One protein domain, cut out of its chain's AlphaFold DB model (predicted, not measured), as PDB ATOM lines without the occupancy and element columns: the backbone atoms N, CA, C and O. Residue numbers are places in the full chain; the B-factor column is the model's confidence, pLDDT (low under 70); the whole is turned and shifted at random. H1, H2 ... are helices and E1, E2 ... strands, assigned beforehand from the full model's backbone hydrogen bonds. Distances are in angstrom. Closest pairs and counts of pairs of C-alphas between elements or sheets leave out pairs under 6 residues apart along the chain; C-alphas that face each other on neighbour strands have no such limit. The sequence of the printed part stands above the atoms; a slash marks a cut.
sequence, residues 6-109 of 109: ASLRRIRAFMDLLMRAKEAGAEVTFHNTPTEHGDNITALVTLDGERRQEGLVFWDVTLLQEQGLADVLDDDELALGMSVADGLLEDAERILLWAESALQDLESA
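Overview. This is residues 6 to 109 of the 109 residues of an uncharacterized protein of Nitrospirae bacterium (UniProt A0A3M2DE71). A sheet of three strands, E1 to E3, forms a wall whose one face is covered by the long helix H1, running slantwise over it, and by the short helix H4, while its other face is bare. H5 packs on H1, and H2 lies across H1 near its first residues; residues 75 to 81, with H3, and residues 104 to 109 stick out at far ends. The printed part has 104 residues with five named helices and three named strands, in the order H1 E1 E2 E3 H2 H3 H4 H5; the sheet's order is E1 E2 E3, antiparallel throughout, and the class is mixed, helices and strands. The whole is compact, with a radius of gyration of the C-alphas of 13.7 A, and spans 43 by 35 by 23 A.

Arrangement. H1, residues 6 to 24, is the hub, touching three helices. It is on the sheet of E1, residues 28 to 34, E2, residues 39 to 47, and E3, residues 50 to 56, at a height over the sheet of 8.3 A; the closest C-alphas of H1 and E3 are those of Phe 14 and Glu 54, 5.1 A apart. H1 lies over E2 and E3, slantwise to the strands, at 38 degrees to E3 on the local plane. The strands form a meander, each the antiparallel neighbour of the one before. In the hairpin E1 and E2, N 31 and O 42 are within hydrogen-bond range at 2.9 A; in the hairpin E2 and E3, N 43 and O 54 are at 2.8 A. H2, residues 58 to 66, only grazes the sheet with residues 58 to 61. It touches residues 7 to 11 alone of H1, about perpendicular at 83 degrees, with the C-alphas of Ser 7 and Asp 60 closest at 5.8 A. H3, residues 75 to 79, touches no helix. H4, residues 84 to 90, is on the same face as H1, making two layers, helices on one face of a sheet. It touches residues 15 to 19 alone of H1 at a steep tilt of 56 degrees, the closest C-alphas being those of Leu 18 and Leu 89, 6.0 A apart. H5, residues 92 to 107, touches H1 at a shallow tilt of 34 degrees, only just short of steep, opposite ways, with the C-alphas of Met 15 and Ala 92 closest at 5.1 A. In H1, H2, H3, H4 and H5 every O i to N i+4 pair is within hydrogen-bond range.

Along the chain. H1 begins at C-alpha 6 (35.967, -25.220, 43.938) and is 27.1 A long. E1 measures 19.4 A, E2 25.2 A and E3 20.4 A. H2, H3 and H4 are shorter, and H5, 22.3 A, ends at C-alpha 107 (37.758, -37.067, 45.094).

Size, cuts and confidence. The C-alphas farthest apart, those of Leu 80 and Ala 109, are 44.0 A apart. The printed part has no cut and no long link. Mean pLDDT of the printed part is 89.7; residues 73, 76, 78 to 81 and 109 are under 70.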
ATOM      1  N   ALA A   6      36.894 -26.246  44.404       93.75
ATOM      2  CA  ALA A   6      35.967 -25.220  43.938       93.75
ATOM      3  C   ALA A   6      36.491 -24.537  42.669       93.75
ATOM      4  O   ALA A   6      35.705 -24.312  41.747       93.75
ATOM      5  N   SER A   7      37.795 -24.267  42.597       94.12
ATOM      6  CA  SER A   7      38.454 -23.739  41.398       94.12
ATOM      7  C   SER A   7      38.354 -24.716  40.230       94.12
ATOM      8  O   SER A   7      37.884 -24.345  39.156       94.12
ATOM      9  N   LEU A   8      38.638 -26.003  40.455       95.94
ATOM     10  CA  LEU A   8      38.477 -27.021  39.411       95.94
ATOM     11  C   LEU A   8      37.030 -27.151  38.911       95.94
ATOM     12  O   LEU A   8      36.802 -27.297  37.712       95.94
ATOM     13  N   ARG A   9      36.031 -27.067  39.802       96.62
ATOM     14  CA  ARG A   9      34.612 -27.107  39.405       96.62
ATOM     15  C   ARG A   9      34.206 -25.896  38.566       96.62
ATOM     16  O   ARG A   9      33.462 -26.080  37.604       96.62
ATOM     17  N   ARG A  10      34.693 -24.693  38.895       97.38
ATOM     18  CA  ARG A  10      34.465 -23.489  38.075       97.38
ATOM     19  C   ARG A  10      35.120 -23.616  36.706       97.38
ATOM     20  O   ARG A  10      34.443 -23.413  35.703       97.38
ATOM     21  N   ILE A  11      36.389 -24.031  36.662       97.50
ATOM     22  CA  ILE A  11      37.124 -24.260  35.410       97.50
ATOM     23  C   ILE A  11      36.384 -25.269  34.535       97.50
ATOM     24  O   ILE A  11      36.109 -24.984  33.374       97.50
ATOM     25  N   ARG A  12      35.986 -26.413  35.099       97.81
ATOM     26  CA  ARG A  12      35.226 -27.434  34.374       97.81
ATOM     27  C   ARG A  12      33.930 -26.876  33.783       97.81
ATOM     28  O   ARG A  12      33.679 -27.081  32.603       97.81
ATOM     29  N   ALA A  13      33.113 -26.184  34.582       97.88
ATOM     30  CA  ALA A  13      31.842 -25.625  34.115       97.88
ATOM     31  C   ALA A  13      32.045 -24.593  32.995       97.88
ATOM     32  O   ALA A  13      31.347 -24.627  31.983       97.88
ATOM     33  N   PHE A  14      33.045 -23.724  33.147       97.75
ATOM     34  CA  PHE A  14      33.405 -22.734  32.142       97.75
ATOM     35  C   PHE A  14      33.838 -23.388  30.825       97.75
ATOM     36  O   PHE A  14      33.300 -23.052  29.773       97.75
ATOM     37  N   MET A  15      34.753 -24.361  30.874       97.81
ATOM     38  CA  MET A  15      35.243 -25.036  29.667       97.81
ATOM     39  C   MET A  15      34.169 -25.900  28.998       97.81
ATOM     40  O   MET A  15      34.092 -25.923  27.773       97.81
ATOM     41  N   ASP A  16      33.293 -26.546  29.772       97.69
ATOM     42  CA  ASP A  16      32.128 -27.270  29.241       97.69
ATOM     43  C   ASP A  16      31.170 -26.320  28.499       97.69
ATOM     44  O   ASP A  16      30.712 -26.637  27.400       97.69
ATOM     45  N   LEU A  17      30.915 -25.115  29.030       97.06
ATOM     46  CA  LEU A  17      30.121 -24.109  28.320       97.06
ATOM     47  C   LEU A  17      30.766 -23.718  26.981       97.06
ATOM     48  O   LEU A  17      30.067 -23.661  25.968       97.06
ATOM     49  N   LEU A  18      32.079 -23.468  26.968       95.94
ATOM     50  CA  LEU A  18      32.814 -23.105  25.751       95.94
ATOM     51  C   LEU A  18      32.810 -24.233  24.713       95.94
ATOM     52  O   LEU A  18      32.569 -23.978  23.532       95.94
ATOM     53  N   MET A  19      33.004 -25.480  25.148       95.88
ATOM     54  CA  MET A  19      32.939 -26.659  24.283       95.88
ATOM     55  C   MET A  19      31.566 -26.804  23.633       95.88
ATOM     56  O   MET A  19      31.471 -26.911  22.411       95.88
ATOM     57  N   ARG A  20      30.489 -26.704  24.418       95.50
ATOM     58  CA  ARG A  20      29.120 -26.765  23.883       95.50
ATOM     59  C   ARG A  20      28.829 -25.627  22.909       95.50
ATOM     60  O   ARG A  20      28.152 -25.844  21.908       95.50
ATOM     61  N   ALA A  21      29.340 -24.425  23.179       94.19
ATOM     62  CA  ALA A  21      29.230 -23.295  22.261       94.19
ATOM     63  C   ALA A  21      29.919 -23.581  20.924       94.19
ATOM     64  O   ALA A  21      29.306 -23.420  19.869       94.19
ATOM     65  N   LYS A  22      31.157 -24.080  20.978       92.19
ATOM     66  CA  LYS A  22      31.955 -24.459  19.808       92.19
ATOM     67  C   LYS A  22      31.269 -25.547  18.981       92.19
ATOM     68  O   LYS A  22      31.147 -25.401  17.768       92.19
ATOM     69  N   GLU A  23      30.768 -26.598  19.626       93.44
ATOM     70  CA  GLU A  23      30.043 -27.698  18.973       93.44
ATOM     71  C   GLU A  23      28.732 -27.239  18.320       93.44
ATOM     72  O   GLU A  23      28.393 -27.683  17.223       93.44
ATOM     73  N   ALA A  24      28.008 -26.322  18.967       93.75
ATOM     74  CA  ALA A  24      26.769 -25.753  18.444       93.75
ATOM     75  C   ALA A  24      26.993 -24.658  17.382       93.75
ATOM     76  O   ALA A  24      26.024 -24.179  16.790       93.75
ATOM     77  N   GLY A  25      28.241 -24.230  17.151       92.88
ATOM     78  CA  GLY A  25      28.554 -23.062  16.323       92.88
ATOM     79  C   GLY A  25      27.979 -21.755  16.884       92.88
ATOM     80  O   GLY A  25      27.674 -20.841  16.119       92.88
ATOM     81  N   ALA A  26      27.775 -21.685  18.201       93.44
ATOM     82  CA  ALA A  26      27.251 -20.514  18.887       93.44
ATOM     83  C   ALA A  26      28.361 -19.489  19.146       93.44
ATOM     84  O   ALA A  26      29.487 -19.836  19.502       93.44
ATOM     85  N   GLU A  27      28.023 -18.211  19.001       93.25
ATOM     86  CA  GLU A  27      28.929 -17.119  19.342       93.25
ATOM     87  C   GLU A  27      29.107 -17.030  20.863       93.25
ATOM     88  O   GLU A  27      28.131 -17.063  21.624       93.25
ATOM     89  N   VAL A  28      30.361 -16.900  21.295       93.56
ATOM     90  CA  VAL A  28      30.724 -16.660  22.691       93.56
ATOM     91  C   VAL A  28      31.074 -15.189  22.843       93.56
ATOM     92  O   VAL A  28      31.933 -14.668  22.140       93.56
ATOM     93  N   THR A  29      30.422 -14.511  23.782       93.19
ATOM     94  CA  THR A  29      30.810 -13.161  24.189       93.19
ATOM     95  C   THR A  29      31.541 -13.226  25.519       93.19
ATOM     96  O   THR A  29      31.009 -13.762  26.492       93.19
ATOM     97  N   PHE A  30      32.730 -12.633  25.579       92.50
ATOM     98  CA  PHE A  30      33.492 -12.516  26.816       92.50
ATOM     99  C   PHE A  30      33.322 -11.140  27.461       92.50
ATOM    100  O   PHE A  30      33.280 -10.102  26.793       92.50
ATOM    101  N   HIS A  31      33.218 -11.132  28.785       90.81
ATOM    102  CA  HIS A  31      33.194  -9.926  29.602       90.81
ATOM    103  C   HIS A  31      34.249 -10.026  30.695       90.81
ATOM    104  O   HIS A  31      34.172 -10.903  31.557       90.81
ATOM    105  N   ASN A  32      35.192  -9.087  30.678       89.00
ATOM    106  CA  ASN A  32      36.215  -8.968  31.706       89.00
ATOM    107  C   ASN A  32      35.753  -7.975  32.771       89.00
ATOM    108  O   ASN A  32      35.313  -6.867  32.458       89.00
ATOM    109  N   THR A  33      35.829  -8.388  34.031       89.00
ATOM    110  CA  THR A  33      35.540  -7.536  35.188       89.00
ATOM    111  C   THR A  33      36.831  -7.322  35.975       89.00
ATOM    112  O   THR A  33      37.280  -8.269  36.626       89.00
ATOM    113  N   PRO A  34      37.416  -6.111  35.946       86.81
ATOM    114  CA  PRO A  34      38.636  -5.816  36.687       86.81
ATOM    115  C   PRO A  34      38.446  -5.918  38.201       86.81
ATOM    116  O   PRO A  34      37.425  -5.484  38.741       86.81
ATOM    117  N   THR A  35      39.452  -6.450  38.894       87.25
ATOM    118  CA  THR A  35      39.520  -6.502  40.365       87.25
ATOM    119  C   THR A  35      40.879  -6.007  40.870       87.25
ATOM    120  O   THR A  35      41.781  -5.747  40.080       87.25
ATOM    121  N   GLU A  36      41.055  -5.903  42.193       87.12
ATOM    122  CA  GLU A  36      42.353  -5.547  42.799       87.12
ATOM    123  C   GLU A  36      43.465  -6.567  42.503       87.12
ATOM    124  O   GLU A  36      44.644  -6.228  42.585       87.12
ATOM    125  N   HIS A  37      43.102  -7.809  42.171       83.12
ATOM    126  CA  HIS A  37      44.050  -8.899  41.937       83.12
ATOM    127  C   HIS A  37      44.266  -9.205  40.451       83.12
ATOM    128  O   HIS A  37      45.265  -9.818  40.107       83.12
ATOM    129  N   GLY A  38      43.359  -8.750  39.587       82.56
ATOM    130  CA  GLY A  38      43.349  -9.016  38.150       82.56
ATOM    131  C   GLY A  38      41.929  -9.225  37.630       82.56
ATOM    132  O   GLY A  38      40.954  -9.039  38.362       82.56
ATOM    133  N   ASP A  39      41.792  -9.594  36.363       85.25
ATOM    134  CA  ASP A  39      40.483  -9.676  35.717       85.25
ATOM    135  C   ASP A  39      39.777 -11.007  36.000       85.25
ATOM    136  O   ASP A  39      40.364 -12.086  35.916       85.25
ATOM    137  N   ASN A  40      38.477 -10.928  36.286       91.75
ATOM    138  CA  ASN A  40      37.576 -12.072  36.190       91.75
ATOM    139  C   ASN A  40      37.020 -12.144  34.766       91.75
ATOM    140  O   ASN A  40      36.642 -11.115  34.204       91.75
ATOM    141  N   ILE A  41      36.893 -13.350  34.219       92.94
ATOM    142  CA  ILE A  41      36.410 -13.580  32.854       92.94
ATOM    143  C   ILE A  41      35.035 -14.235  32.933       92.94
ATOM    144  O   ILE A  41      34.874 -15.262  33.582       92.94
ATOM    145  N   THR A  42      34.035 -13.669  32.263       95.56
ATOM    146  CA  THR A  42      32.710 -14.293  32.107       95.56
ATOM    147  C   THR A  42      32.465 -14.614  30.642       95.56
ATOM    148  O   THR A  42      32.583 -13.730  29.799       95.56
ATOM    149  N   ALA A  43      32.089 -15.855  30.348       95.44
ATOM    150  CA  ALA A  43      31.626 -16.282  29.035       95.44
ATOM    151  C   ALA A  43      30.099 -16.258  29.004       95.44
ATOM    152  O   ALA A  43      29.444 -16.747  29.925       95.44
ATOM    153  N   LEU A  44      29.529 -15.684  27.949       96.62
ATOM    154  CA  LEU A  44      28.094 -15.619  27.727       96.62
ATOM    155  C   LEU A  44      27.779 -16.221  26.366       96.62
ATOM    156  O   LEU A  44      28.346 -15.816  25.353       96.62
ATOM    157  N   VAL A  45      26.856 -17.178  26.354       96.06
ATOM    158  CA  VAL A  45      26.497 -17.951  25.161       96.06
ATOM    159  C   VAL A  45      24.983 -18.090  25.099       96.06
ATOM    160  O   VAL A  45      24.322 -18.223  26.128       96.06
ATOM    161  N   THR A  46      24.415 -18.077  23.895       96.25
ATOM    162  CA  THR A  46      23.021 -18.488  23.682       96.25
ATOM    163  C   THR A  46      23.003 -19.893  23.090       96.25
ATOM    164  O   THR A  46      23.397 -20.077  21.943       96.25
ATOM    165  N   LEU A  47      22.545 -20.876  23.868       93.31
ATOM    166  CA  LEU A  47      22.395 -22.274  23.455       93.31
ATOM    167  C   LEU A  47      20.917 -22.647  23.517       93.31
ATOM    168  O   LEU A  47      20.259 -22.356  24.510       93.31
ATOM    169  N   ASP A  48      20.384 -23.253  22.455       90.56
ATOM    170  CA  ASP A  48      18.976 -23.684  22.377       90.56
ATOM    171  C   ASP A  48      17.945 -22.574  22.685       90.56
ATOM    172  O   ASP A  48      16.842 -22.830  23.164       90.56
ATOM    173  N   GLY A  49      18.296 -21.312  22.413       90.94
ATOM    174  CA  GLY A  49      17.458 -20.146  22.726       90.94
ATOM    175  C   GLY A  49      17.519 -19.684  24.188       90.94
ATOM    176  O   GLY A  49      16.863 -18.705  24.542       90.94
ATOM    177  N   GLU A  50      18.331 -20.329  25.024       95.56
ATOM    178  CA  GLU A  50      18.591 -19.943  26.408       95.56
ATOM    179  C   GLU A  50      19.954 -19.262  26.542       95.56
ATOM    180  O   GLU A  50      20.983 -19.766  26.085       95.56
ATOM    181  N   ARG A  51      19.981 -18.119  27.230       95.31
ATOM    182  CA  ARG A  51      21.234 -17.458  27.595       95.31
ATOM    183  C   ARG A  51      21.861 -18.182  28.782       95.31
ATOM    184  O   ARG A  51      21.249 -18.272  29.844       95.31
ATOM    185  N   ARG A  52      23.091 -18.648  28.605       96.94
ATOM    186  CA  ARG A  52      23.919 -19.284  29.631       96.94
ATOM    187  C   ARG A  52      25.162 -18.448  29.879       96.94
ATOM    188  O   ARG A  52      25.626 -17.737  28.986       96.94
ATOM    189  N   GLN A  53      25.665 -18.512  31.103       96.12
ATOM    190  CA  GLN A  53      26.883 -17.819  31.484       96.12
ATOM    191  C   GLN A  53      27.662 -18.643  32.496       96.12
ATOM    192  O   GLN A  53      27.061 -19.229  33.391       96.12
ATOM    193  N   GLU A  54      28.980 -18.626  32.369       97.75
ATOM    194  CA  GLU A  54      29.909 -19.195  33.342       97.75
ATOM    195  C   GLU A  54      31.094 -18.244  33.503       97.75
ATOM    196  O   GLU A  54      31.411 -17.474  32.592       97.75
ATOM    197  N   GLY A  55      31.735 -18.268  34.673       95.75
ATOM    198  CA  GLY A  55      32.819 -17.344  34.997       95.75
ATOM    199  C   GLY A  55      34.039 -18.013  35.614       95.75
ATOM    200  O   GLY A  55      33.915 -18.946  36.406       95.75
ATOM    201  N   LEU A  56      35.207 -17.471  35.281       95.38
ATOM    202  CA  LEU A  56      36.474 -17.698  35.962       95.38
ATOM    203  C   LEU A  56      36.823 -16.474  36.799       95.38
ATOM    204  O   LEU A  56      36.668 -15.332  36.352       95.38
ATOM    205  N   VAL A  57      37.330 -16.710  38.005       93.62
ATOM    206  CA  VAL A  57      37.982 -15.646  38.770       93.62
ATOM    207  C   VAL A  57      39.461 -15.563  38.412       93.62
ATOM    208  O   VAL A  57      40.031 -16.534  37.916       93.62
ATOM    209  N   PHE A  58      40.100 -14.434  38.722       90.88
ATOM    210  CA  PHE A  58      41.538 -14.232  38.509       90.88
ATOM    211  C   PHE A  58      42.390 -15.442  38.943       90.88
ATOM    212  O   PHE A  58      43.229 -15.916  38.184       90.88
ATOM    213  N   TRP A  59      42.122 -16.001  40.128       91.75
ATOM    214  CA  TRP A  59      42.862 -17.152  40.660       91.75
ATOM    215  C   TRP A  59      42.707 -18.428  39.824       91.75
ATOM    216  O   TRP A  59      43.651 -19.211  39.748       91.75
ATOM    217  N   ASP A  60      41.557 -18.626  39.174       93.88
ATOM    218  CA  ASP A  60      41.346 -19.758  38.266       93.88
ATOM    219  C   ASP A  60      42.228 -19.597  37.021       93.88
ATOM    220  O   ASP A  60      42.876 -20.545  36.586       93.88
ATOM    221  N   VAL A  61      42.303 -18.376  36.486       90.69
ATOM    222  CA  VAL A  61      43.162 -18.047  35.340       90.69
ATOM    223  C   VAL A  61      44.636 -18.215  35.711       90.69
ATOM    224  O   VAL A  61      45.382 -18.854  34.974       90.69
ATOM    225  N   THR A  62      45.050 -17.727  36.884       90.12
ATOM    226  CA  THR A  62      46.416 -17.925  37.393       90.12
ATOM    227  C   THR A  62      46.745 -19.404  37.558       90.12
ATOM    228  O   THR A  62      47.831 -19.831  37.182       90.12
ATOM    229  N   LEU A  63      45.812 -20.208  38.081       92.75
ATOM    230  CA  LEU A  63      46.003 -21.649  38.192       92.75
ATOM    231  C   LEU A  63      46.238 -22.279  36.812       92.75
ATOM    232  O   LEU A  63      47.189 -23.037  36.651       92.75
ATOM    233  N   LEU A  64      45.420 -21.943  35.812       92.56
ATOM    234  CA  LEU A  64      45.596 -22.441  34.444       92.56
ATOM    235  C   LEU A  64      46.953 -22.038  33.851       92.56
ATOM    236  O   LEU A  64      47.618 -22.869  33.233       92.56
ATOM    237  N   GLN A  65      47.404 -20.808  34.090       90.06
ATOM    238  CA  GLN A  65      48.725 -20.337  33.663       90.06
ATOM    239  C   GLN A  65      49.866 -21.093  34.363       90.06
ATOM    240  O   GLN A  65      50.810 -21.524  33.702       90.06
ATOM    241  N   GLU A  66      49.769 -21.337  35.676       90.62
ATOM    242  CA  GLU A  66      50.747 -22.145  36.428       90.62
ATOM    243  C   GLU A  66      50.852 -23.584  35.885       90.62
ATOM    244  O   GLU A  66      51.921 -24.192  35.957       90.62
ATOM    245  N   GLN A  67      49.762 -24.127  35.332       90.88
ATOM    246  CA  GLN A  67      49.735 -25.446  34.692       90.88
ATOM    247  C   GLN A  67      50.146 -25.426  33.206       90.88
ATOM    248  O   GLN A  67      50.188 -26.484  32.578       90.88
ATOM    249  N   GLY A  68      50.440 -24.256  32.625       89.75
ATOM    250  CA  GLY A  68      50.747 -24.116  31.194       89.75
ATOM    251  C   GLY A  68      49.550 -24.402  30.278       89.75
ATOM    252  O   GLY A  68      49.720 -24.891  29.159       89.75
ATOM    253  N   LEU A  69      48.338 -24.158  30.783       90.31
ATOM    254  CA  LEU A  69      47.060 -24.421  30.115       90.31
ATOM    255  C   LEU A  69      46.368 -23.158  29.595       90.31
ATOM    256  O   LEU A  69      45.409 -23.268  28.841       90.31
ATOM    257  N   ALA A  70      46.835 -21.985  30.007       87.69
ATOM    258  CA  ALA A  70      46.420 -20.701  29.471       87.69
ATOM    259  C   ALA A  70      47.666 -19.849  29.244       87.69
ATOM    260  O   ALA A  70      48.582 -19.866  30.074       87.69
ATOM    261  N   ASP A  71      47.694 -19.111  28.140       79.69
ATOM    262  CA  ASP A  71      48.823 -18.244  27.834       79.69
ATOM    263  C   ASP A  71      48.880 -17.050  28.796       79.69
ATOM    264  O   ASP A  71      47.870 -16.509  29.268       79.69
ATOM    265  N   VAL A  72      50.110 -16.657  29.116       71.94
ATOM    266  CA  VAL A  72      50.392 -15.393  29.787       71.94
ATOM    267  C   VAL A  72      50.615 -14.380  28.684       71.94
ATOM    268  O   VAL A  72      51.603 -14.491  27.966       71.94
ATOM    269  N   LEU A  73      49.698 -13.423  28.556       69.62
ATOM    270  CA  LEU A  73      49.864 -12.348  27.589       69.62
ATOM    271  C   LEU A  73      50.958 -11.389  28.057       69.62
ATOM    272  O   LEU A  73      50.961 -10.983  29.226       69.62
ATOM    273  N   ASP A  74      51.861 -11.022  27.156       73.12
ATOM    274  CA  ASP A  74      52.800  -9.930  27.390       73.12
ATOM    275  C   ASP A  74      52.164  -8.548  27.126       73.12
ATOM    276  O   ASP A  74      51.027  -8.418  26.657       73.12
ATOM    277  N   ASP A  75      52.886  -7.483  27.491       70.06
ATOM    278  CA  ASP A  75      52.396  -6.105  27.368       70.06
ATOM    279  C   ASP A  75      52.100  -5.711  25.904       70.06
ATOM    280  O   ASP A  75      51.214  -4.885  25.658       70.06
ATOM    281  N   ASP A  76      52.804  -6.304  24.934       68.94
ATOM    282  CA  ASP A  76      52.617  -6.029  23.508       68.94
ATOM    283  C   ASP A  76      51.361  -6.746  22.980       68.94
ATOM    284  O   ASP A  76      50.572  -6.156  22.238       68.94
ATOM    285  N   GLU A  77      51.111  -7.983  23.409       71.75
ATOM    286  CA  GLU A  77      49.907  -8.758  23.081       71.75
ATOM    287  C   GLU A  77      48.638  -8.109  23.647       71.75
ATOM    288  O   GLU A  77      47.633  -7.954  22.940       71.75
ATOM    289  N   LEU A  78      48.699  -7.634  24.895       67.38
ATOM    290  CA  LEU A  78      47.623  -6.851  25.507       67.38
ATOM    291  C   LEU A  78      47.364  -5.550  24.730       67.38
ATOM    292  O   LEU A  78      46.208  -5.185  24.498       67.38
ATOM    293  N   ALA A  79      48.419  -4.863  24.277       67.62
ATOM    294  CA  ALA A  79      48.302  -3.640  23.479       67.62
ATOM    295  C   ALA A  79      47.717  -3.881  22.074       67.62
ATOM    296  O   ALA A  79      47.086  -2.983  21.507       67.62
ATOM    297  N   LEU A  80      47.886  -5.087  21.522       65.56
ATOM    298  CA  LEU A  80      47.282  -5.528  20.260       65.56
ATOM    299  C   LEU A  80      45.820  -5.980  20.410       65.56
ATOM    300  O   LEU A  80      45.166  -6.271  19.407       65.56
ATOM    301  N   GLY A  81      45.288  -5.988  21.635       65.75
ATOM    302  CA  GLY A  81      43.913  -6.386  21.927       65.75
ATOM    303  C   GLY A  81      43.702  -7.899  21.945       65.75
ATOM    304  O   GLY A  81      42.559  -8.338  21.819       65.75
ATOM    305  N   MET A  82      44.772  -8.690  22.085       70.56
ATOM    306  CA  MET A  82      44.652 -10.131  22.304       70.56
ATOM    307  C   MET A  82      44.026 -10.395  23.673       70.56
ATOM    308  O   MET A  82      44.278  -9.669  24.638       70.56
ATOM    309  N   SER A  83      43.191 -11.431  23.762       77.19
ATOM    310  CA  SER A  83      42.520 -11.788  25.005       77.19
ATOM    311  C   SER A  83      42.863 -13.213  25.424       77.19
ATOM    312  O   SER A  83      42.870 -14.137  24.613       77.19
ATOM    313  N   VAL A  84      43.093 -13.403  26.728       81.31
ATOM    314  CA  VAL A  84      43.236 -14.744  27.324       81.31
ATOM    315  C   VAL A  84      41.998 -15.589  27.006       81.31
ATOM    316  O   VAL A  84      42.096 -16.795  26.817       81.31
ATOM    317  N   ALA A  85      40.830 -14.954  26.898       83.69
ATOM    318  CA  ALA A  85      39.563 -15.620  26.649       83.69
ATOM    319  C   ALA A  85      39.492 -16.338  25.289       83.69
ATOM    320  O   ALA A  85      38.902 -17.415  25.212       83.69
ATOM    321  N   ASP A  86      40.129 -15.796  24.247       82.38
ATOM    322  CA  ASP A  86      40.201 -16.454  22.937       82.38
ATOM    323  C   ASP A  86      41.058 -17.726  23.010       82.38
ATOM    324  O   ASP A  86      40.629 -18.787  22.558       82.38
ATOM    325  N   GLY A  87      42.213 -17.654  23.681       85.12
ATOM    326  CA  GLY A  87      43.058 -18.826  23.939       85.12
ATOM    327  C   GLY A  87      42.329 -19.900  24.750       85.12
ATOM    328  O   GLY A  87      42.359 -21.078  24.400       85.12
ATOM    329  N   LEU A  88      41.568 -19.499  25.778       90.12
ATOM    330  CA  LEU A  88      40.736 -20.424  26.559       90.12
ATOM    331  C   LEU A  88      39.673 -21.133  25.703       90.12
ATOM    332  O   LEU A  88      39.358 -22.290  25.968       90.12
ATOM    333  N   LEU A  89      39.114 -20.466  24.688       89.88
ATOM    334  CA  LEU A  89      38.156 -21.078  23.764       89.88
ATOM    335  C   LEU A  89      38.823 -22.078  22.813       89.88
ATOM    336  O   LEU A  89      38.251 -23.136  22.525       89.88
ATOM    337  N   GLU A  90      40.023 -21.766  22.322       88.56
ATOM    338  CA  GLU A  90      40.790 -22.679  21.472       88.56
ATOM    339  C   GLU A  90      41.183 -23.953  22.228       88.56
ATOM    340  O   GLU A  90      40.977 -25.058  21.715       88.56
ATOM    341  N   ASP A  91      41.630 -23.793  23.474       91.94
ATOM    342  CA  ASP A  91      42.118 -24.860  24.348       91.94
ATOM    343  C   ASP A  91      41.054 -25.522  25.236       91.94
ATOM    344  O   ASP A  91      41.385 -26.407  26.032       91.94
ATOM    345  N   ALA A  92      39.778 -25.150  25.099       93.56
ATOM    346  CA  ALA A  92      38.709 -25.568  26.010       93.56
ATOM    347  C   ALA A  92      38.663 -27.089  26.258       93.56
ATOM    348  O   ALA A  92      38.517 -27.523  27.399       93.56
ATOM    349  N   GLU A  93      38.855 -27.909  25.220       94.81
ATOM    350  CA  GLU A  93      38.884 -29.376  25.331       94.81
ATOM    351  C   GLU A  93      40.042 -29.865  26.214       94.81
ATOM    352  O   GLU A  93      39.852 -30.670  27.128       94.81
ATOM    353  N   ARG A  94      41.250 -29.345  25.968       96.06
ATOM    354  CA  ARG A  94      42.470 -29.700  26.702       96.06
ATOM    355  C   ARG A  94      42.343 -29.330  28.178       96.06
ATOM    356  O   ARG A  94      42.694 -30.131  29.046       96.06
ATOM    357  N   ILE A  95      41.821 -28.138  28.454       96.50
ATOM    358  CA  ILE A  95      41.635 -27.636  29.817       96.50
ATOM    359  C   ILE A  95      40.539 -28.423  30.542       96.50
ATOM    360  O   ILE A  95      40.706 -28.768  31.714       96.50
ATOM    361  N   LEU A  96      39.440 -28.747  29.854       96.88
ATOM    362  CA  LEU A  96      38.348 -29.541  30.413       96.88
ATOM    363  C   LEU A  96      38.835 -30.924  30.856       96.88
ATOM    364  O   LEU A  96      38.599 -31.311  31.999       96.88
ATOM    365  N   LEU A  97      39.572 -31.630  29.993       96.62
ATOM    366  CA  LEU A  97      40.135 -32.948  30.308       96.62
ATOM    367  C   LEU A  97      41.072 -32.904  31.520       96.62
ATOM    368  O   LEU A  97      41.007 -33.776  32.390       96.62
ATOM    369  N   TRP A  98      41.924 -31.878  31.603       96.75
ATOM    370  CA  TRP A  98      42.784 -31.680  32.768       96.75
ATOM    371  C   TRP A  98      41.967 -31.470  34.050       96.75
ATOM    372  O   TRP A  98      42.232 -32.129  35.058       96.75
ATOM    373  N   ALA A  99      40.957 -30.597  34.014       96.38
ATOM    374  CA  ALA A  99      40.140 -30.288  35.185       96.38
ATOM    375  C   ALA A  99      39.364 -31.519  35.682       96.38
ATOM    376  O   ALA A  99      39.262 -31.737  36.890       96.38
ATOM    377  N   GLU A 100      38.849 -32.348  34.771       96.19
ATOM    378  CA  GLU A 100      38.162 -33.596  35.117       96.19
ATOM    379  C   GLU A 100      39.105 -34.630  35.743       96.19
ATOM    380  O   GLU A 100      38.754 -35.221  36.765       96.19
ATOM    381  N   SER A 101      40.317 -34.790  35.201       95.75
ATOM    382  CA  SER A 101      41.335 -35.671  35.791       95.75
ATOM    383  C   SER A 101      41.721 -35.216  37.201       95.75
ATOM    384  O   SER A 101      41.731 -36.021  38.128       95.75
ATOM    385  N   ALA A 102      41.985 -33.918  37.385       93.75
ATOM    386  CA  ALA A 102      42.377 -33.368  38.682       93.75
ATOM    387  C   ALA A 102      41.262 -33.498  39.737       93.75
ATOM    388  O   ALA A 102      41.539 -33.770  40.906       93.75
ATOM    389  N   LEU A 103      39.993 -33.338  39.336       94.75
ATOM    390  CA  LEU A 103      38.846 -33.565  40.222       94.75
ATOM    391  C   LEU A 103      38.749 -35.025  40.655       94.75
ATOM    392  O   LEU A 103      38.553 -35.295  41.838       94.75
ATOM    393  N   GLN A 104      38.903 -35.956  39.712       94.44
ATOM    394  CA  GLN A 104      38.843 -37.382  40.002       94.44
ATOM    395  C   GLN A 104      39.934 -37.804  40.995       94.44
ATOM    396  O   GLN A 104      39.648 -38.565  41.922       94.44
ATOM    397  N   ASP A 105      41.155 -37.293  40.829       91.75
ATOM    398  CA  ASP A 105      42.277 -37.588  41.721       91.75
ATOM    399  C   ASP A 105      42.013 -37.090  43.150       91.75
ATOM    400  O   ASP A 105      42.252 -37.822  44.111       91.75
ATOM    401  N   LEU A 106      41.465 -35.878  43.303       89.56
ATOM    402  CA  LEU A 106      41.147 -35.296  44.613       89.56
ATOM    403  C   LEU A 106      39.942 -35.948  45.297       89.56
ATOM    404  O   LEU A 106      39.917 -36.045  46.518       89.56
ATOM    405  N   GLU A 107      38.936 -36.383  44.539       87.12
ATOM    406  CA  GLU A 107      37.758 -37.067  45.094       87.12
ATOM    407  C   GLU A 107      38.044 -38.537  45.457       87.12
ATOM    408  O   GLU A 107      37.281 -39.143  46.212       87.12
ATOM    409  N   SER A 108      39.142 -39.103  44.945       83.12
ATOM    410  CA  SER A 108      39.589 -40.475  45.229       83.12
ATOM    411  C   SER A 108      40.639 -40.572  46.350       83.12
ATOM    412  O   SER A 108      41.002 -41.692  46.725       83.12
ATOM    413  N   ALA A 109      41.141 -39.436  46.849       69.38
ATOM    414  CA  ALA A 109      42.157 -39.321  47.903       69.38
ATOM    415  C   ALA A 109      41.543 -39.249  49.313       69.38
ATOM    416  O   ALA A 109      42.151 -39.841  50.238       69.38
TER     417      ALA A 109